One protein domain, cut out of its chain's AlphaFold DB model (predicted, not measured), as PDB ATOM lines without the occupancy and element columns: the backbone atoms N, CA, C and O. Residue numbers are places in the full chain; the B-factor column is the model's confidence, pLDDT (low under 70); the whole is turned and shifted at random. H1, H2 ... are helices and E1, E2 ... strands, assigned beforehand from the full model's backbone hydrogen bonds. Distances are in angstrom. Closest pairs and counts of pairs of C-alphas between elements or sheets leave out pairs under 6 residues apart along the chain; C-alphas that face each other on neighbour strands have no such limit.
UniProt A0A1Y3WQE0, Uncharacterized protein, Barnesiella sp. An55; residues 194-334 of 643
ATOM      1  N   ASN A 194       0.774-141.930  58.288       95.50
ATOM      2  CA  ASN A 194       1.171-142.793  59.399       95.50
ATOM      3  C   ASN A 194       0.523-142.348  60.709       95.50
ATOM      4  O   ASN A 194       0.000-143.196  61.428       95.50
ATOM      5  N   ILE A 195       0.499-141.039  60.988       96.38
ATOM      6  CA  ILE A 195      -0.190-140.502  62.166       96.38
ATOM      7  C   ILE A 195      -1.665-140.892  62.150       96.38
ATOM      8  O   ILE A 195      -2.125-141.519  63.095       96.38
ATOM      9  N   PHE A 196      -2.397-140.608  61.071       95.62
ATOM     10  CA  PHE A 196      -3.817-140.971  60.999       95.62
ATOM     11  C   PHE A 196      -4.076-142.479  61.069       95.62
ATOM     12  O   PHE A 196      -5.090-142.890  61.618       95.62
ATOM     13  N   ASN A 197      -3.177-143.303  60.531       93.44
ATOM     14  CA  ASN A 197      -3.319-144.761  60.529       93.44
ATOM     15  C   ASN A 197      -3.062-145.390  61.901       93.44
ATOM     16  O   ASN A 197      -3.502-146.509  62.146       93.44
ATOM     17  N   THR A 198      -2.316-144.701  62.761       94.31
ATOM     18  CA  THR A 198      -1.894-145.201  64.079       94.31
ATOM     19  C   THR A 198      -2.497-144.417  65.246       94.31
ATOM     20  O   THR A 198      -2.220-144.715  66.409       94.31
ATOM     21  N   LEU A 199      -3.336-143.431  64.928       94.94
ATOM     22  CA  LEU A 199      -4.222-142.744  65.851       94.94
ATOM     23  C   LEU A 199      -5.511-143.558  65.980       94.94
ATOM     24  O   LEU A 199      -6.221-143.777  64.998       94.94
ATOM     25  N   ASP A 200      -5.819-143.978  67.196       93.50
ATOM     26  CA  ASP A 200      -7.014-144.740  67.520       93.50
ATOM     27  C   ASP A 200      -8.007-143.889  68.307       93.50
ATOM     28  O   ASP A 200      -7.625-143.020  69.098       93.50
ATOM     29  N   ALA A 201      -9.289-144.152  68.082       93.62
ATOM     30  CA  ALA A 201     -10.384-143.527  68.801       93.62
ATOM     31  C   ALA A 201     -11.447-144.578  69.118       93.62
ATOM     32  O   ALA A 201     -11.880-145.320  68.237       93.62
ATOM     33  N   GLU A 202     -11.922-144.616  70.358       91.94
ATOM     34  CA  GLU A 202     -12.948-145.565  70.777       91.94
ATOM     35  C   GLU A 202     -14.014-144.930  71.669       91.94
ATOM     36  O   GLU A 202     -13.786-143.932  72.353       91.94
ATOM     37  N   VAL A 203     -15.205-145.534  71.663       91.50
ATOM     38  CA  VAL A 203     -16.248-145.239  72.648       91.50
ATOM     39  C   VAL A 203     -15.916-145.998  73.927       91.50
ATOM     40  O   VAL A 203     -15.920-147.233  73.936       91.50
ATOM     41  N   GLU A 204     -15.647-145.249  74.992       88.44
ATOM     42  CA  GLU A 204     -15.399-145.795  76.323       88.44
ATOM     43  C   GLU A 204     -16.710-145.970  77.091       88.44
ATOM     44  O   GLU A 204     -16.988-147.050  77.608       88.44
ATOM     45  N   GLU A 205     -17.540-144.927  77.117       86.75
ATOM     46  CA  GLU A 205     -18.742-144.877  77.947       86.75
ATOM     47  C   GLU A 205     -19.858-144.082  77.258       86.75
ATOM     48  O   GLU A 205     -19.596-143.151  76.493       86.75
ATOM     49  N   CYS A 206     -21.111-144.438  77.536       88.94
ATOM     50  CA  CYS A 206     -22.291-143.706  77.090       88.94
ATOM     51  C   CYS A 206     -23.325-143.669  78.218       88.94
ATOM     52  O   CYS A 206     -23.763-144.719  78.686       88.94
ATOM     53  N   VAL A 207     -23.747-142.466  78.602       85.12
ATOM     54  CA  VAL A 207     -24.661-142.227  79.724       85.12
ATOM     55  C   VAL A 207     -25.842-141.382  79.253       85.12
ATOM     56  O   VAL A 207     -25.661-140.388  78.549       85.12
ATOM     57  N   GLU A 208     -27.060-141.769  79.633       82.94
ATOM     58  CA  GLU A 208     -28.246-140.928  79.453       82.94
ATOM     59  C   GLU A 208     -28.272-139.838  80.533       82.94
ATOM     60  O   GLU A 208     -28.038-140.092  81.714       82.94
ATOM     61  N   THR A 209     -28.547-138.605  80.130       74.50
ATOM     62  CA  THR A 209     -28.567-137.435  81.001       74.50
ATOM     63  C   THR A 209     -29.996-136.923  81.166       74.50
ATOM     64  O   THR A 209     -30.843-137.070  80.289       74.50
ATOM     65  N   GLY A 210     -30.265-136.223  82.270       66.31
ATOM     66  CA  GLY A 210     -31.544-135.533  82.475       66.31
ATOM     67  C   GLY A 210     -31.750-134.288  81.593       66.31
ATOM     68  O   GLY A 210     -32.700-133.540  81.814       66.31
ATOM     69  N   ASN A 211     -30.855-133.999  80.639       67.19
ATOM     70  CA  ASN A 211     -30.950-132.828  79.770       67.19
ATOM     71  C   ASN A 211     -31.768-133.154  78.506       67.19
ATOM     72  O   ASN A 211     -31.326-133.961  77.694       67.19
ATOM     73  N   PRO A 212     -32.907-132.480  78.257       63.84
ATOM     74  CA  PRO A 212     -33.764-132.789  77.113       63.84
ATOM     75  C   PRO A 212     -33.142-132.466  75.743       63.84
ATOM     76  O   PRO A 212     -33.649-132.963  74.741       63.84
ATOM     77  N   ILE A 213     -32.084-131.642  75.691       68.62
ATOM     78  CA  ILE A 213     -31.373-131.253  74.455       68.62
ATOM     79  C   ILE A 213     -30.134-132.128  74.218       68.62
ATOM     80  O   ILE A 213     -29.818-132.467  73.085       68.62
ATOM     81  N   ASP A 214     -29.426-132.478  75.290       74.31
ATOM     82  CA  ASP A 214     -28.220-133.311  75.257       74.31
ATOM     83  C   ASP A 214     -28.512-134.606  76.023       74.31
ATOM     84  O   ASP A 214     -27.931-134.855  77.080       74.31
ATOM     85  N   LYS A 215     -29.476-135.391  75.531       81.00
ATOM     86  CA  LYS A 215     -29.983-136.580  76.234       81.00
ATOM     87  C   LYS A 215     -28.913-137.619  76.514       81.00
ATOM     88  O   LYS A 215     -29.061-138.376  77.457       81.00
ATOM     89  N   TYR A 216     -27.845-137.660  75.728       86.06
ATOM     90  CA  TYR A 216     -26.779-138.631  75.887       86.06
ATOM     91  C   TYR A 216     -25.415-137.962  75.893       86.06
ATOM     92  O   TYR A 216     -25.119-137.080  75.084       86.06
ATOM     93  N   GLU A 217     -24.569-138.451  76.782       86.88
ATOM     94  CA  GLU A 217     -23.173-138.091  76.916       86.88
ATOM     95  C   GLU A 217     -22.317-139.300  76.561       86.88
ATOM     96  O   GLU A 217     -22.511-140.385  77.102       86.88
ATOM     97  N   VAL A 218     -21.382-139.122  75.632       89.69
ATOM     98  CA  VAL A 218     -20.501-140.189  75.160       89.69
ATOM     99  C   VAL A 218     -19.062-139.785  75.435       89.69
ATOM    100  O   VAL A 218     -18.593-138.753  74.946       89.69
ATOM    101  N   LYS A 219     -18.362-140.617  76.204       89.25
ATOM    102  CA  LYS A 219     -16.937-140.484  76.494       89.25
ATOM    103  C   LYS A 219     -16.136-141.224  75.428       89.25
ATOM    104  O   LYS A 219     -16.328-142.421  75.205       89.25
ATOM    105  N   LEU A 220     -15.256-140.491  74.760       92.50
ATOM    106  CA  LEU A 220     -14.346-140.996  73.744       92.50
ATOM    107  C   LEU A 220     -12.927-141.049  74.307       92.50
ATOM    108  O   LEU A 220     -12.497-140.108  74.979       92.50
ATOM    109  N   ARG A 221     -12.208-142.124  73.985       92.75
ATOM    110  CA  ARG A 221     -10.786-142.291  74.283       92.75
ATOM    111  C   ARG A 221      -9.982-142.228  72.988       92.75
ATOM    112  O   ARG A 221     -10.385-142.829  71.999       92.75
ATOM    113  N   PHE A 222      -8.866-141.511  73.004       94.69
ATOM    114  CA  PHE A 222      -7.960-141.311  71.879       94.69
ATOM    115  C   PHE A 222      -6.541-141.705  72.275       94.69
ATOM    116  O   PHE A 222      -6.041-141.278  73.321       94.69
ATOM    117  N   SER A 223      -5.877-142.485  71.428       93.81
ATOM    118  CA  SER A 223      -4.498-142.916  71.653       93.81
ATOM    119  C   SER A 223      -3.674-142.876  70.371       93.81
ATOM    120  O   SER A 223      -4.208-143.028  69.277       93.81
ATOM    121  N   TYR A 224      -2.371-142.660  70.499       93.56
ATOM    122  CA  TYR A 224      -1.403-142.703  69.413       93.56
ATOM    123  C   TYR A 224      -0.316-143.715  69.771       93.56
ATOM    124  O   TYR A 224       0.325-143.591  70.813       93.56
ATOM    125  N   LEU A 225      -0.152-144.750  68.940       89.94
ATOM    126  CA  LEU A 225       0.694-145.916  69.255       89.94
ATOM    127  C   LEU A 225       0.342-146.583  70.602       89.94
ATOM    128  O   LEU A 225       1.214-147.097  71.297       89.94
ATOM    129  N   GLY A 226      -0.939-146.558  70.978       87.38
ATOM    130  CA  GLY A 226      -1.441-147.122  72.236       87.38
ATOM    131  C   GLY A 226      -1.252-146.235  73.472       87.38
ATOM    132  O   GLY A 226      -1.799-146.557  74.524       87.38
ATOM    133  N   GLU A 227      -0.547-145.107  73.364       88.12
ATOM    134  CA  GLU A 227      -0.415-144.138  74.457       88.12
ATOM    135  C   GLU A 227      -1.488-143.038  74.332       88.12
ATOM    136  O   GLU A 227      -1.775-142.591  73.218       88.12
ATOM    137  N   PRO A 228      -2.110-142.575  75.432       90.06
ATOM    138  CA  PRO A 228      -3.086-141.484  75.391       90.06
ATOM    139  C   PRO A 228      -2.505-140.223  74.741       90.06
ATOM    140  O   PRO A 228      -1.405-139.791  75.090       90.06
ATOM    141  N   VAL A 229      -3.240-139.616  73.806       90.00
ATOM    142  CA  VAL A 229      -2.788-138.360  73.184       90.00
ATOM    143  C   VAL A 229      -2.851-137.212  74.188       90.00
ATOM    144  O   VAL A 229      -3.831-137.082  74.919       90.00
ATOM    145  N   SER A 230      -1.833-136.355  74.208       81.69
ATOM    146  CA  SER A 230      -1.814-135.178  75.087       81.69
ATOM    147  C   SER A 230      -2.779-134.105  74.582       81.69
ATOM    148  O   SER A 230      -3.602-133.592  75.339       81.69
ATOM    149  N   ASP A 231      -2.764-133.850  73.270       79.31
ATOM    150  CA  ASP A 231      -3.719-132.964  72.615       79.31
ATOM    151  C   ASP A 231      -4.185-133.491  71.248       79.31
ATOM    152  O   ASP A 231      -3.471-134.181  70.514       79.31
ATOM    153  N   LEU A 232      -5.437-133.176  70.914       88.56
ATOM    154  CA  LEU A 232      -6.040-133.437  69.611       88.56
ATOM    155  C   LEU A 232      -7.280-132.552  69.446       88.56
ATOM    156  O   LEU A 232      -8.023-132.335  70.406       88.56
ATOM    157  N   GLU A 233      -7.521-132.042  68.240       88.25
ATOM    158  CA  GLU A 233      -8.767-131.345  67.905       88.25
ATOM    159  C   GLU A 233      -9.555-132.144  66.866       88.25
ATOM    160  O   GLU A 233      -9.002-132.657  65.892       88.25
ATOM    161  N   PHE A 234     -10.864-132.269  67.076       92.19
ATOM    162  CA  PHE A 234     -11.741-133.005  66.171       92.19
ATOM    163  C   PHE A 234     -13.155-132.430  66.140       92.19
ATOM    164  O   PHE A 234     -13.577-131.674  67.008       92.19
ATOM    165  N   TYR A 235     -13.922-132.823  65.137       92.81
ATOM    166  CA  TYR A 235     -15.347-132.562  65.013       92.81
ATOM    167  C   TYR A 235     -16.078-133.894  64.999       92.81
ATOM    168  O   TYR A 235     -15.637-134.821  64.323       92.81
ATOM    169  N   TYR A 236     -17.222-133.993  65.664       93.88
ATOM    170  CA  TYR A 236     -18.064-135.189  65.605       93.88
ATOM    171  C   TYR A 236     -19.398-134.879  64.937       93.88
ATOM    172  O   TYR A 236     -19.908-133.762  65.029       93.88
ATOM    173  N   ASN A 237     -19.971-135.854  64.238       93.31
ATOM    174  CA  ASN A 237     -21.313-135.731  63.690       93.31
ATOM    175  C   ASN A 237     -22.340-136.117  64.760       93.31
ATOM    176  O   ASN A 237     -22.325-137.250  65.235       93.31
ATOM    177  N   ASN A 238     -23.236-135.196  65.115       86.75
ATOM    178  CA  ASN A 238     -24.252-135.415  66.147       86.75
ATOM    179  C   ASN A 238     -25.569-136.028  65.618       86.75
ATOM    180  O   ASN A 238     -26.568-136.018  66.331       86.75
ATOM    181  N   GLY A 239     -25.593-136.495  64.367       83.19
ATOM    182  CA  GLY A 239     -26.777-136.980  63.648       83.19
ATOM    183  C   GLY A 239     -27.334-135.976  62.632       83.19
ATOM    184  O   GLY A 239     -27.898-136.384  61.621       83.19
ATOM    185  N   GLU A 240     -27.120-134.676  62.849       84.38
ATOM    186  CA  GLU A 240     -27.598-133.613  61.952       84.38
ATOM    187  C   GLU A 240     -26.448-132.893  61.245       84.38
ATOM    188  O   GLU A 240     -26.527-132.556  60.065       84.38
ATOM    189  N   ARG A 241     -25.359-132.632  61.973       86.88
ATOM    190  CA  ARG A 241     -24.223-131.836  61.498       86.88
ATOM    191  C   ARG A 241     -22.961-132.138  62.292       86.88
ATOM    192  O   ARG A 241     -22.991-132.829  63.306       86.88
ATOM    193  N   TYR A 242     -21.846-131.580  61.836       90.00
ATOM    194  CA  TYR A 242     -20.601-131.618  62.593       90.00
ATOM    195  C   TYR A 242     -20.606-130.563  63.706       90.00
ATOM    196  O   TYR A 242     -20.961-129.404  63.479       90.00
ATOM    197  N   VAL A 243     -20.218-130.982  64.907       85.81
ATOM    198  CA  VAL A 243     -20.072-130.167  66.113       85.81
ATOM    199  C   VAL A 243     -18.602-130.181  66.522       85.81
ATOM    200  O   VAL A 243     -17.962-131.230  66.497       85.81
ATOM    201  N   GLY A 244     -18.065-129.010  66.859       80.75
ATOM    202  CA  GLY A 244     -16.671-128.820  67.248       80.75
ATOM    203  C   GLY A 244     -16.180-127.390  66.963       80.75
ATOM    204  O   GLY A 244     -17.004-126.539  66.605       80.75
ATOM    205  N   PRO A 245     -14.864-127.130  67.081       81.75
ATOM    206  CA  PRO A 245     -13.835-128.115  67.425       81.75
ATOM    207  C   PRO A 245     -13.985-128.595  68.875       81.75
ATOM    208  O   PRO A 245     -14.197-127.804  69.791       81.75
ATOM    209  N   CYS A 246     -13.925-129.907  69.068       82.75
ATOM    210  CA  CYS A 246     -13.812-130.580  70.355       82.75
ATOM    211  C   CYS A 246     -12.332-130.830  70.637       82.75
ATOM    212  O   CYS A 246     -11.583-131.192  69.729       82.75
ATOM    213  N   ARG A 247     -11.920-130.647  71.891       81.12
ATOM    214  CA  ARG A 247     -10.542-130.874  72.329       81.12
ATOM    215  C   ARG A 247     -10.455-132.176  73.108       81.12
ATOM    216  O   ARG A 247     -11.338-132.467  73.915       81.12
ATOM    217  N   VAL A 248      -9.392-132.921  72.854       85.19
ATOM    218  CA  VAL A 248      -8.979-134.069  73.657       85.19
ATOM    219  C   VAL A 248      -7.954-133.594  74.678       85.19
ATOM    220  O   VAL A 248      -7.059-132.825  74.326       85.19
ATOM    221  N   HIS A 249      -8.106-134.051  75.914       76.62
ATOM    222  CA  HIS A 249      -7.173-133.816  77.008       76.62
ATOM    223  C   HIS A 249      -6.857-135.154  77.677       76.62
ATOM    224  O   HIS A 249      -7.787-135.892  78.007       76.62
ATOM    225  N   ASP A 250      -5.571-135.495  77.805       80.88
ATOM    226  CA  ASP A 250      -5.097-136.783  78.341       80.88
ATOM    227  C   ASP A 250      -5.833-137.997  77.733       80.88
ATOM    228  O   ASP A 250      -6.271-138.937  78.398       80.88
ATOM    229  N   GLY A 251      -5.999-137.956  76.411       88.38
ATOM    230  CA  GLY A 251      -6.661-138.990  75.629       88.38
ATOM    231  C   GLY A 251      -8.173-139.053  75.804       88.38
ATOM    232  O   GLY A 251      -8.780-139.972  75.271       88.38
ATOM    233  N   VAL A 252      -8.813-138.119  76.508       87.94
ATOM    234  CA  VAL A 252     -10.259-138.142  76.757       87.94
ATOM    235  C   VAL A 252     -10.950-136.944  76.115       87.94
ATOM    236  O   VAL A 252     -10.487-135.807  76.193       87.94
ATOM    237  N   ALA A 253     -12.108-137.187  75.501       88.06
ATOM    238  CA  ALA A 253     -13.057-136.135  75.160       88.06
ATOM    239  C   ALA A 253     -14.495-136.589  75.397       88.06
ATOM    240  O   ALA A 253     -14.815-137.775  75.341       88.06
ATOM    241  N   ILE A 254     -15.379-135.622  75.620       86.75
ATOM    242  CA  ILE A 254     -16.801-135.873  75.844       86.75
ATOM    243  C   ILE A 254     -17.614-135.171  74.772       86.75
ATOM    244  O   ILE A 254     -17.473-133.966  74.544       86.75
ATOM    245  N   VAL A 255     -18.511-135.926  74.149       87.31
ATOM    246  CA  VAL A 255     -19.416-135.439  73.111       87.31
ATOM    247  C   VAL A 255     -20.866-135.696  73.515       87.31
ATOM    248  O   VAL A 255     -21.160-136.613  74.276       87.31
ATOM    249  N   ASN A 256     -21.782-134.858  73.032       86.50
ATOM    250  CA  ASN A 256     -23.191-134.907  73.430       86.50
ATOM    251  C   ASN A 256     -24.099-135.189  72.232       86.50
ATOM    252  O   ASN A 256     -23.856-134.678  71.131       86.50
ATOM    253  N   PHE A 257     -25.167-135.942  72.468       85.81
ATOM    254  CA  PHE A 257     -26.167-136.306  71.473       85.81
ATOM    255  C   PHE A 257     -27.578-136.106  72.026       85.81
ATOM    256  O   PHE A 257     -27.873-136.508  73.145       85.81
ATOM    257  N   ASP A 258     -28.478-135.559  71.210       84.44
ATOM    258  CA  ASP A 258     -29.920-135.685  71.459       84.44
ATOM    259  C   ASP A 258     -30.403-137.106  71.122       84.44
ATOM    260  O   ASP A 258     -31.216-137.705  71.828       84.44
ATOM    261  N   ARG A 259     -29.852-137.676  70.045       86.00
ATOM    262  CA  ARG A 259     -30.158-139.022  69.569       86.00
ATOM    263  C   ARG A 259     -28.872-139.756  69.210       86.00
ATOM    264  O   ARG A 259     -28.064-139.253  68.431       86.00
ATOM    265  N   LEU A 260     -28.686-140.935  69.794       90.00
ATOM    266  CA  LEU A 260     -27.494-141.746  69.574       90.00
ATOM    267  C   LEU A 260     -27.452-142.340  68.155       90.00
ATOM    268  O   LEU A 260     -28.500-142.709  67.621       90.00
ATOM    269  N   PRO A 261     -26.256-142.473  67.553       90.19
ATOM    270  CA  PRO A 261     -26.091-143.167  66.283       90.19
ATOM    271  C   PRO A 261     -26.290-144.683  66.431       90.19
ATOM    272  O   PRO A 261     -25.816-145.292  67.387       90.19
ATOM    273  N   ASP A 262     -26.931-145.310  65.442       86.25
ATOM    274  CA  ASP A 262     -27.244-146.748  65.501       86.25
ATOM    275  C   ASP A 262     -26.122-147.668  64.999       86.25
ATOM    276  O   ASP A 262     -26.058-148.825  65.415       86.25
ATOM    277  N   LYS A 263     -25.268-147.175  64.088       88.69
ATOM    278  CA  LYS A 263     -24.236-147.978  63.399       88.69
ATOM    279  C   LYS A 263     -22.828-147.418  63.522       88.69
ATOM    280  O   LYS A 263     -21.877-148.179  63.668       88.69
ATOM    281  N   GLU A 264     -22.676-146.103  63.399       92.56
ATOM    282  CA  GLU A 264     -21.361-145.471  63.427       92.56
ATOM    283  C   GLU A 264     -21.408-144.052  63.992       92.56
ATOM    284  O   GLU A 264     -22.301-143.267  63.667       92.56
ATOM    285  N   LEU A 265     -20.412-143.715  64.808       93.94
ATOM    286  CA  LEU A 265     -20.129-142.358  65.255       93.94
ATOM    287  C   LEU A 265     -19.010-141.797  64.376       93.94
ATOM    288  O   LEU A 265     -17.891-142.302  64.378       93.94
ATOM    289  N   ARG A 266     -19.306-140.753  63.596       95.44
ATOM    290  CA  ARG A 266     -18.332-140.154  62.671       95.44
ATOM    291  C   ARG A 266     -17.573-139.011  63.334       95.44
ATOM    292  O   ARG A 266     -18.202-138.059  63.801       95.44
ATOM    293  N   ILE A 267     -16.248-139.063  63.277       95.56
ATOM    294  CA  ILE A 267     -15.339-137.992  63.695       95.56
ATOM    295  C   ILE A 267     -14.480-137.510  62.523       95.56
ATOM    296  O   ILE A 267     -14.236-138.236  61.560       95.56
ATOM    297  N   ARG A 268     -14.029-136.258  62.589       95.31
ATOM    298  CA  ARG A 268     -13.074-135.645  61.660       95.31
ATOM    299  C   ARG A 268     -12.014-134.905  62.455       95.31
ATOM    300  O   ARG A 268     -12.364-133.979  63.177       95.31
ATOM    301  N   TYR A 269     -10.753-135.274  62.303       94.75
ATOM    302  CA  TYR A 269      -9.645-134.569  62.943       94.75
ATOM    303  C   TYR A 269      -9.402-133.218  62.264       94.75
ATOM    304  O   TYR A 269      -9.444-133.128  61.031       94.75
ATOM    305  N   ASP A 270      -9.143-132.170  63.049       89.75
ATOM    306  CA  ASP A 270      -8.613-130.921  62.503       89.75
ATOM    307  C   ASP A 270      -7.093-131.034  62.387       89.75
ATOM    308  O   ASP A 270      -6.381-131.210  63.372       89.75
ATOM    309  N   TYR A 271      -6.604-130.974  61.155       90.25
ATOM    310  CA  TYR A 271      -5.178-130.958  60.817       90.25
ATOM    311  C   TYR A 271      -4.817-129.775  59.923       90.25
ATOM    312  O   TYR A 271      -3.643-129.473  59.720       90.25
ATOM    313  N   LYS A 272      -5.825-129.106  59.349       86.94
ATOM    314  CA  LYS A 272      -5.602-128.011  58.404       86.94
ATOM    315  C   LYS A 272      -5.314-126.730  59.160       86.94
ATOM    316  O   LYS A 272      -4.440-125.966  58.745       86.94
ATOM    317  N   PHE A 273      -6.057-126.503  60.250       81.56
ATOM    318  CA  PHE A 273      -5.973-125.292  61.062       81.56
ATOM    319  C   PHE A 273      -5.977-124.022  60.202       81.56
ATOM    320  O   PHE A 273      -5.235-123.081  60.462       81.56
ATOM    321  N   GLU A 274      -6.795-124.001  59.143       79.88
ATOM    322  CA  GLU A 274      -6.706-123.013  58.060       79.88
ATOM    323  C   GLU A 274      -6.868-121.575  58.570       79.88
ATOM    324  O   GLU A 274      -6.115-120.685  58.187       79.88
ATOM    325  N   ASN A 275      -7.794-121.351  59.505       75.50
ATOM    326  CA  ASN A 275      -7.978-120.038  60.126       75.50
ATOM    327  C   ASN A 275      -6.764-119.622  60.970       75.50
ATOM    328  O   ASN A 275      -6.367-118.458  60.943       75.50
ATOM    329  N   GLN A 276      -6.156-120.559  61.706       73.81
ATOM    330  CA  GLN A 276      -4.935-120.275  62.465       73.81
ATOM    331  C   GLN A 276      -3.779-119.986  61.506       73.81
ATOM    332  O   GLN A 276      -3.094-118.990  61.683       73.81
ATOM    333  N   ALA A 277      -3.623-120.787  60.452       76.00
ATOM    334  CA  ALA A 277      -2.607-120.638  59.416       76.00
ATOM    335  C   ALA A 277      -2.676-119.262  58.745       76.00
ATOM    336  O   ALA A 277      -1.687-118.529  58.715       76.00
ATOM    337  N   LYS A 278      -3.882-118.883  58.296       75.62
ATOM    338  CA  LYS A 278      -4.164-117.581  57.695       75.62
ATOM    339  C   LYS A 278      -3.855-116.446  58.652       75.62
ATOM    340  O   LYS A 278      -3.420-115.408  58.196       75.62
ATOM    341  N   ASN A 279      -4.041-116.590  59.958       70.94
ATOM    342  CA  ASN A 279      -3.671-115.534  60.902       70.94
ATOM    343  C   ASN A 279      -2.200-115.593  61.308       70.94
ATOM    344  O   ASN A 279      -1.659-114.577  61.718       70.94
ATOM    345  N   PHE A 280      -1.551-116.746  61.194       72.00
ATOM    346  CA  PHE A 280      -0.207-116.973  61.697       72.00
ATOM    347  C   PHE A 280       0.871-116.459  60.747       72.00
ATOM    348  O   PHE A 280       1.820-115.845  61.224       72.00
ATOM    349  N   ASP A 281       0.770-116.706  59.441       75.62
ATOM    350  CA  ASP A 281       1.833-116.393  58.477       75.62
ATOM    351  C   ASP A 281       1.248-115.894  57.145       75.62
ATOM    352  O   ASP A 281       0.320-116.489  56.600       75.62
ATOM    353  N   ALA A 282       1.758-114.765  56.640       74.31
ATOM    354  CA  ALA A 282       1.219-114.105  55.449       74.31
ATOM    355  C   ALA A 282       1.459-114.909  54.162       74.31
ATOM    356  O   ALA A 282       0.598-114.939  53.287       74.31
ATOM    357  N   GLU A 283       2.594-115.599  54.070       78.12
ATOM    358  CA  GLU A 283       2.912-116.456  52.933       78.12
ATOM    359  C   GLU A 283       2.026-117.706  52.944       78.12
ATOM    360  O   GLU A 283       1.444-118.065  51.922       78.12
ATOM    361  N   LEU A 284       1.838-118.323  54.113       81.50
ATOM    362  CA  LEU A 284       0.920-119.449  54.272       81.50
ATOM    363  C   LEU A 284      -0.535-119.051  53.976       81.50
ATOM    364  O   LEU A 284      -1.253-119.818  53.337       81.50
ATOM    365  N   ARG A 285      -0.963-117.847  54.389       81.75
ATOM    366  CA  ARG A 285      -2.274-117.274  54.034       81.75
ATOM    367  C   ARG A 285      -2.450-117.215  52.519       81.75
ATOM    368  O   ARG A 285      -3.415-117.780  52.012       81.75
ATOM    369  N   ALA A 286      -1.509-116.586  51.822       76.56
ATOM    370  CA  ALA A 286      -1.549-116.440  50.372       76.56
ATOM    371  C   ALA A 286      -1.545-117.800  49.651       76.56
ATOM    372  O   ALA A 286      -2.306-118.008  48.707       76.56
ATOM    373  N   VAL A 287      -0.755-118.768  50.134       79.19
ATOM    374  CA  VAL A 287      -0.770-120.139  49.602       79.19
ATOM    375  C   VAL A 287      -2.136-120.800  49.797       79.19
ATOM    376  O   VAL A 287      -2.638-121.418  48.865       79.19
ATOM    377  N   LEU A 288      -2.764-120.665  50.967       80.25
ATOM    378  CA  LEU A 288      -4.067-121.278  51.269       80.25
ATOM    379  C   LEU A 288      -5.246-120.632  50.530       80.25
ATOM    380  O   LEU A 288      -6.276-121.277  50.344       80.25
ATOM    381  N   GLU A 289      -5.126-119.370  50.118       79.44
ATOM    382  CA  GLU A 289      -6.128-118.697  49.280       79.44
ATOM    383  C   GLU A 289      -6.135-119.233  47.840       79.44
ATOM    384  O   GLU A 289      -7.176-119.214  47.182       79.44
ATOM    385  N   LEU A 290      -5.000-119.764  47.374       73.31
ATOM    386  CA  LEU A 290      -4.810-120.238  46.000       73.31
ATOM    387  C   LEU A 290      -4.820-121.769  45.889       73.31
ATOM    388  O   LEU A 290      -5.342-122.323  44.920       73.31
ATOM    389  N   ILE A 291      -4.270-122.466  46.884       74.75
ATOM    390  CA  ILE A 291      -4.116-123.920  46.912       74.75
ATOM    391  C   ILE A 291      -4.999-124.505  48.006       74.75
ATOM    392  O   ILE A 291      -4.842-124.221  49.194       74.75
ATOM    393  N   LYS A 292      -5.894-125.412  47.611       77.19
ATOM    394  CA  LYS A 292      -6.688-126.183  48.569       77.19
ATOM    395  C   LYS A 292      -5.810-127.223  49.273       77.19
ATOM    396  O   LYS A 292      -5.134-127.985  48.579       77.19
ATOM    397  N   PRO A 293      -5.871-127.336  50.613       79.69
ATOM    398  CA  PRO A 293      -5.144-128.374  51.328       79.69
ATOM    399  C   PRO A 293      -5.521-129.777  50.875       79.69
ATOM    400  O   PRO A 293      -6.712-130.084  50.728       79.69
ATOM    401  N   GLN A 294      -4.499-130.623  50.726       82.00
ATOM    402  CA  GLN A 294      -4.656-132.049  50.463       82.00
ATOM    403  C   GLN A 294      -5.598-132.678  51.493       82.00
ATOM    404  O   GLN A 294      -5.597-132.324  52.672       82.00
ATOM    405  N   SER A 295      -6.431-133.604  51.023       86.69
ATOM    406  CA  SER A 295      -7.301-134.389  51.889       86.69
ATOM    407  C   SER A 295      -6.641-135.722  52.207       86.69
ATOM    408  O   SER A 295      -6.231-136.438  51.296       86.69
ATOM    409  N   PHE A 296      -6.589-136.070  53.490       90.81
ATOM    410  CA  PHE A 296      -6.141-137.379  53.957       90.81
ATOM    411  C   PHE A 296      -7.366-138.251  54.265       90.81
ATOM    412  O   PHE A 296      -8.200-137.828  55.069       90.81
ATOM    413  N   PRO A 297      -7.519-139.438  53.643       87.88
ATOM    414  CA  PRO A 297      -8.712-140.274  53.814       87.88
ATOM    415  C   PRO A 297      -9.013-140.611  55.278       87.88
ATOM    416  O   PRO A 297     -10.148-140.461  55.722       87.88
ATOM    417  N   ASN A 298      -7.977-140.958  56.045       91.19
ATOM    418  CA  ASN A 298      -8.106-141.383  57.441       91.19
ATOM    419  C   ASN A 298      -8.169-140.214  58.438       91.19
ATOM    420  O   ASN A 298      -8.231-140.426  59.644       91.19
ATOM    421  N   ALA A 299      -8.243-138.971  57.947       93.75
ATOM    422  CA  ALA A 299      -8.594-137.827  58.785       93.75
ATOM    423  C   ALA A 299     -10.086-137.811  59.170       93.75
ATOM    424  O   ALA A 299     -10.482-137.071  60.070       93.75
ATOM    425  N   ALA A 300     -10.925-138.597  58.484       94.25
ATOM    426  CA  ALA A 300     -12.320-138.828  58.837       94.25
ATOM    427  C   ALA A 300     -12.504-140.294  59.239       94.25
ATOM    428  O   ALA A 300     -12.285-141.191  58.430       94.25
ATOM    429  N   VAL A 301     -12.936-140.531  60.474       92.81
ATOM    430  CA  VAL A 301     -13.067-141.875  61.043       92.81
ATOM    431  C   VAL A 301     -14.533-142.153  61.352       92.81
ATOM    432  O   VAL A 301     -15.250-141.299  61.873       92.81
ATOM    433  N   ALA A 302     -14.987-143.357  61.022       92.69
ATOM    434  CA  ALA A 302     -16.285-143.874  61.426       92.69
ATOM    435  C   ALA A 302     -16.069-144.929  62.514       92.69
ATOM    436  O   ALA A 302     -15.570-146.017  62.236       92.69
ATOM    437  N   LEU A 303     -16.421-144.591  63.753       92.19
ATOM    438  CA  LEU A 303     -16.340-145.497  64.891       92.19
ATOM    439  C   LEU A 303     -17.544-146.434  64.854       92.19
ATOM    440  O   LEU A 303     -18.667-145.954  65.025       92.19
ATOM    441  N   PRO A 304     -17.359-147.743  64.626       90.44
ATOM    442  CA  PRO A 304     -18.473-148.674  64.583       90.44
ATOM    443  C   PRO A 304     -19.075-148.816  65.986       90.44
ATOM    444  O   PRO A 304     -18.373-149.090  66.961       90.44
ATOM    445  N   VAL A 305     -20.388-148.623  66.092       91.12
ATOM    446  CA  VAL A 305     -21.124-148.684  67.357       91.12
ATOM    447  C   VAL A 305     -22.411-149.483  67.207       91.12
ATOM    448  O   VAL A 305     -22.996-149.565  66.131       91.12
ATOM    449  N   LYS A 306     -22.877-150.058  68.314       89.12
ATOM    450  CA  LYS A 306     -24.196-150.682  68.429       89.12
ATOM    451  C   LYS A 306     -25.018-149.936  69.460       89.12
ATOM    452  O   LYS A 306     -24.645-149.915  70.631       89.12
ATOM    453  N   ASN A 307     -26.159-149.398  69.040       86.62
ATOM    454  CA  ASN A 307     -27.151-148.853  69.959       86.62
ATOM    455  C   ASN A 307     -27.956-149.994  70.601       86.62
ATOM    456  O   ASN A 307     -28.688-150.729  69.934       86.62
ATOM    457  N   ARG A 308     -27.801-150.163  71.913       83.81
ATOM    458  CA  ARG A 308     -28.522-151.137  72.731       83.81
ATOM    459  C   ARG A 308     -29.413-150.390  73.714       83.81
ATOM    460  O   ARG A 308     -29.023-150.159  74.849       83.81
ATOM    461  N   ARG A 309     -30.633-150.062  73.274       79.69
ATOM    462  CA  ARG A 309     -31.689-149.447  74.106       79.69
ATOM    463  C   ARG A 309     -31.231-148.148  74.800       79.69
ATOM    464  O   ARG A 309     -31.373-148.030  76.009       79.69
ATOM    465  N   GLY A 310     -30.690-147.192  74.040       77.31
ATOM    466  CA  GLY A 310     -30.296-145.882  74.587       77.31
ATOM    467  C   GLY A 310     -28.854-145.812  75.095       77.31
ATOM    468  O   GLY A 310     -28.464-144.826  75.702       77.31
ATOM    469  N   VAL A 311     -28.039-146.830  74.813       82.44
ATOM    470  CA  VAL A 311     -26.599-146.831  75.100       82.44
ATOM    471  C   VAL A 311     -25.862-147.291  73.853       82.44
ATOM    472  O   VAL A 311     -26.210-148.329  73.284       82.44
ATOM    473  N   ILE A 312     -24.841-146.551  73.421       86.19
ATOM    474  CA  ILE A 312     -23.933-147.027  72.373       86.19
ATOM    475  C   ILE A 312     -22.726-147.722  72.986       86.19
ATOM    476  O   ILE A 312     -22.133-147.247  73.949       86.19
ATOM    477  N   VAL A 313     -22.352-148.849  72.391       84.81
ATOM    478  CA  VAL A 313     -21.116-149.573  72.701       84.81
ATOM    479  C   VAL A 313     -20.309-149.763  71.427       84.81
ATOM    480  O   VAL A 313     -20.892-149.904  70.350       84.81
ATOM    481  N   ALA A 314     -18.983-149.790  71.541       82.69
ATOM    482  CA  ALA A 314     -18.108-150.083  70.411       82.69
ATOM    483  C   ALA A 314     -18.436-151.458  69.803       82.69
ATOM    484  O   ALA A 314     -18.585-152.453  70.521       82.69
ATOM    485  N   ASP A 315     -18.529-151.520  68.477       80.00
ATOM    486  CA  ASP A 315     -18.701-152.766  67.738       80.00
ATOM    487  C   ASP A 315     -17.352-153.270  67.198       80.00
ATOM    488  O   ASP A 315     -16.494-152.488  66.804       80.00
ATOM    489  N   ASN A 316     -17.150-154.589  67.170       75.31
ATOM    490  CA  ASN A 316     -15.970-155.244  66.577       75.31
ATOM    491  C   ASN A 316     -14.573-154.829  67.111       75.31
ATOM    492  O   ASN A 316     -13.602-154.893  66.355       75.31
ATOM    493  N   LYS A 317     -14.426-154.517  68.413       72.56
ATOM    494  CA  LYS A 317     -13.145-154.097  69.042       72.56
ATOM    495  C   LYS A 317     -11.905-154.910  68.614       72.56
ATOM    496  O   LYS A 317     -10.882-154.328  68.276       72.56
ATOM    497  N   LYS A 318     -12.001-156.247  68.556       74.94
ATOM    498  CA  LYS A 318     -10.872-157.127  68.176       74.94
ATOM    499  C   LYS A 318     -10.343-156.877  66.757       74.94
ATOM    500  O   LYS A 318      -9.140-156.914  66.546       74.94
ATOM    501  N   SER A 319     -11.231-156.630  65.789       73.56
ATOM    502  CA  SER A 319     -10.819-156.372  64.400       73.56
ATOM    503  C   SER A 319     -10.163-154.999  64.258       73.56
ATOM    504  O   SER A 319      -9.219-154.859  63.487       73.56
ATOM    505  N   THR A 320     -10.639-154.004  65.011       78.38
ATOM    506  CA  THR A 320     -10.033-152.667  65.055       78.38
ATOM    507  C   THR A 320      -8.623-152.723  65.638       78.38
ATOM    508  O   THR A 320      -7.701-152.180  65.040       78.38
ATOM    509  N   GLN A 321      -8.437-153.459  66.735       82.69
ATOM    510  CA  GLN A 321      -7.132-153.612  67.374       82.69
ATOM    511  C   GLN A 321      -6.106-154.300  66.461       82.69
ATOM    512  O   GLN A 321      -4.993-153.809  66.319       82.69
ATOM    513  N   GLN A 322      -6.496-155.370  65.760       86.00
ATOM    514  CA  GLN A 322      -5.609-156.031  64.796       86.00
ATOM    515  C   GLN A 322      -5.190-155.087  63.652       86.00
ATOM    516  O   GLN A 322      -4.017-155.027  63.292       86.00
ATOM    517  N   LYS A 323      -6.132-154.307  63.101       86.75
ATOM    518  CA  LYS A 323      -5.822-153.309  62.062       86.75
ATOM    519  C   LYS A 323      -4.857-152.238  62.564       86.75
ATOM    520  O   LYS A 323      -4.005-151.790  61.802       86.75
ATOM    521  N   LEU A 324      -4.997-151.832  63.824       87.94
ATOM    522  CA  LEU A 324      -4.102-150.868  64.448       87.94
ATOM    523  C   LEU A 324      -2.688-151.444  64.596       87.94
ATOM    524  O   LEU A 324      -1.727-150.785  64.216       87.94
ATOM    525  N   GLU A 325      -2.547-152.682  65.071       89.69
ATOM    526  CA  GLU A 325      -1.249-153.366  65.185       89.69
ATOM    527  C   GLU A 325      -0.545-153.499  63.821       89.69
ATOM    528  O   GLU A 325       0.648-153.203  63.694       89.69
ATOM    529  N   GLU A 326      -1.289-153.867  62.774       91.19
ATOM    530  CA  GLU A 326      -0.787-153.912  61.395       91.19
ATOM    531  C   GLU A 326      -0.347-152.520  60.910       91.19
ATOM    532  O   GLU A 326       0.743-152.372  60.348       91.19
ATOM    533  N   ALA A 327      -1.145-151.481  61.174       90.62
ATOM    534  CA  ALA A 327      -0.814-150.105  60.817       90.62
ATOM    535  C   ALA A 327       0.445-149.595  61.537       90.62
ATOM    536  O   ALA A 327       1.278-148.935  60.912       90.62
ATOM    537  N   VAL A 328       0.620-149.930  62.819       90.88
ATOM    538  CA  VAL A 328       1.818-149.587  63.606       90.88
ATOM    539  C   VAL A 328       3.061-150.257  63.023       90.88
ATOM    540  O   VAL A 328       4.096-149.603  62.869       90.88
ATOM    541  N   SER A 329       2.961-151.532  62.642       91.75
ATOM    542  CA  SER A 329       4.056-152.266  61.996       91.75
ATOM    543  C   SER A 329       4.464-151.626  60.662       91.75
ATOM    544  O   SER A 329       5.640-151.322  60.443       91.75
ATOM    545  N   VAL A 330       3.487-151.318  59.798       91.75
ATOM    546  CA  VAL A 330       3.724-150.655  58.504       91.75
ATOM    547  C   VAL A 330       4.325-149.261  58.686       91.75
ATOM    548  O   VAL A 330       5.288-148.912  58.002       91.75
ATOM    549  N   ALA A 331       3.796-148.467  59.620       90.38
ATOM    550  CA  ALA A 331       4.305-147.130  59.900       90.38
ATOM    551  C   ALA A 331       5.766-147.184  60.368       90.38
ATOM    552  O   ALA A 331       6.597-146.427  59.864       90.38
ATOM    553  N   SER A 332       6.097-148.119  61.263       89.00
ATOM    554  CA  SER A 332       7.447-148.291  61.817       89.00
ATOM    555  C   SER A 332       8.490-148.691  60.767       89.00
ATOM    556  O   SER A 332       9.649-148.306  60.883       89.00
ATOM    557  N   ALA A 333       8.091-149.427  59.726       90.62
ATOM    558  CA  ALA A 333       8.970-149.824  58.621       90.62
ATOM    559  C   ALA A 333       9.051-148.788  57.480       90.62
ATOM    560  O   ALA A 333       9.787-148.983  56.510       90.62
ATOM    561  N   SER A 334       8.272-147.705  57.553       90.88
ATOM    562  CA  SER A 334       8.183-146.710  56.483       90.88
ATOM    563  C   SER A 334       9.371-145.737  56.462       90.88
ATOM    564  O   SER A 334      10.194-145.690  57.372       90.88
TER     565      SER A 334
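Overview. This is residues 194 to 334 of the 643 residues of an uncharacterized protein of Barnesiella sp. An55 (UniProt A0A1Y3WQE0). Eight strands ring a small, loosely closed barrel built of two sheets, a curled one of E4, E3, E6, E7 and E8 and a smaller one of E1, E2 and E5; E8 comes beside E1 at one seam and E4 beside E5 at the other. Outside it, the long helix H4 passes E1 and packs on the short H1, while a helical hairpin, H2 and H3, lies well away from the barrel. The 141 printed residues hold, in order, H1 E1 E2 E3 E4 E5 E6 H2 H3 E7 E8 H4; the class is mixed, and both sheets, E4 - E3 - E6 - E7 - E8 and E1 - E2 - E5, are antiparallel. The whole is compact, with a radius of gyration of the C-alphas of 16.7 A and spans of 52 by 40 by 24 A.

Along the chain. Find C-alpha 194 at (1.171, -142.793, 59.399), where H1, residues 194 to 198, begins. E1, residues 199 to 208, runs 27.7 A to C-alpha 208 at (-28.246, -140.928, 79.453), and E2, residues 216 to 224, runs 26.5 A. Next come E3, 231 to 237, E4, 242 to 249, which bends by 53 degrees at residue 245, E5, 252 to 257, and E6, 264 to 269. Then read H2, 274 to 280, H3, 282 to 290, E7, 300 to 307, over 21.1 A, and E8, 312 to 314. H4, residues 317 to 332, runs 22.6 A to C-alpha 332 at (7.447, -148.291, 61.817).

Arrangement. Start at the curled, strongly twisted sheet, where N 246 and O 234 of E4 and E3 are 2.7 A apart, within hydrogen-bond range. Look also at N 235 and O 268 of E3 and E6, 2.8 A, N 265 and O 303 of E6 and E7, 2.8 A, and N 306 and O 313 of E7 and E8, 2.8 A. In the other sheet, find N 200 and O 223 of the hairpin E1 and E2, 2.8 A, and N 218 and O 255 of E2 and E5, 2.9 A. Between the sheets, the closest C-alphas of E1 and E8 are Val 203 and Ala 314, 5.7 A, and those of E4 and E5 are Arg 247 and Ala 253, 6.5 A. H4 only grazes the sheet E1 E2 E5, with residues 317 to 328. With residues 324 to 331 alone, H4 touches H1, the closest C-alphas being Asn 194 and Ala 331, 5.4 A. H2 and H3 touch at Lys 278 and Arg 285, whose C-alphas are 4.1 A apart, at a shallow tilt of 27 degrees, opposite ways. H3 and H4 are apart. In H1, H2, H3 and H4 every O i to N i+4 pair is within hydrogen-bond range.

Size, cuts and confidence. The two C-alphas farthest apart, Glu 283 and Arg 309, are 52.3 A from each other. The printed part has no cut and no long link. Look for low confidence at residues 210 to 213, which are under 70; the mean pLDDT of the printed part is 85.5.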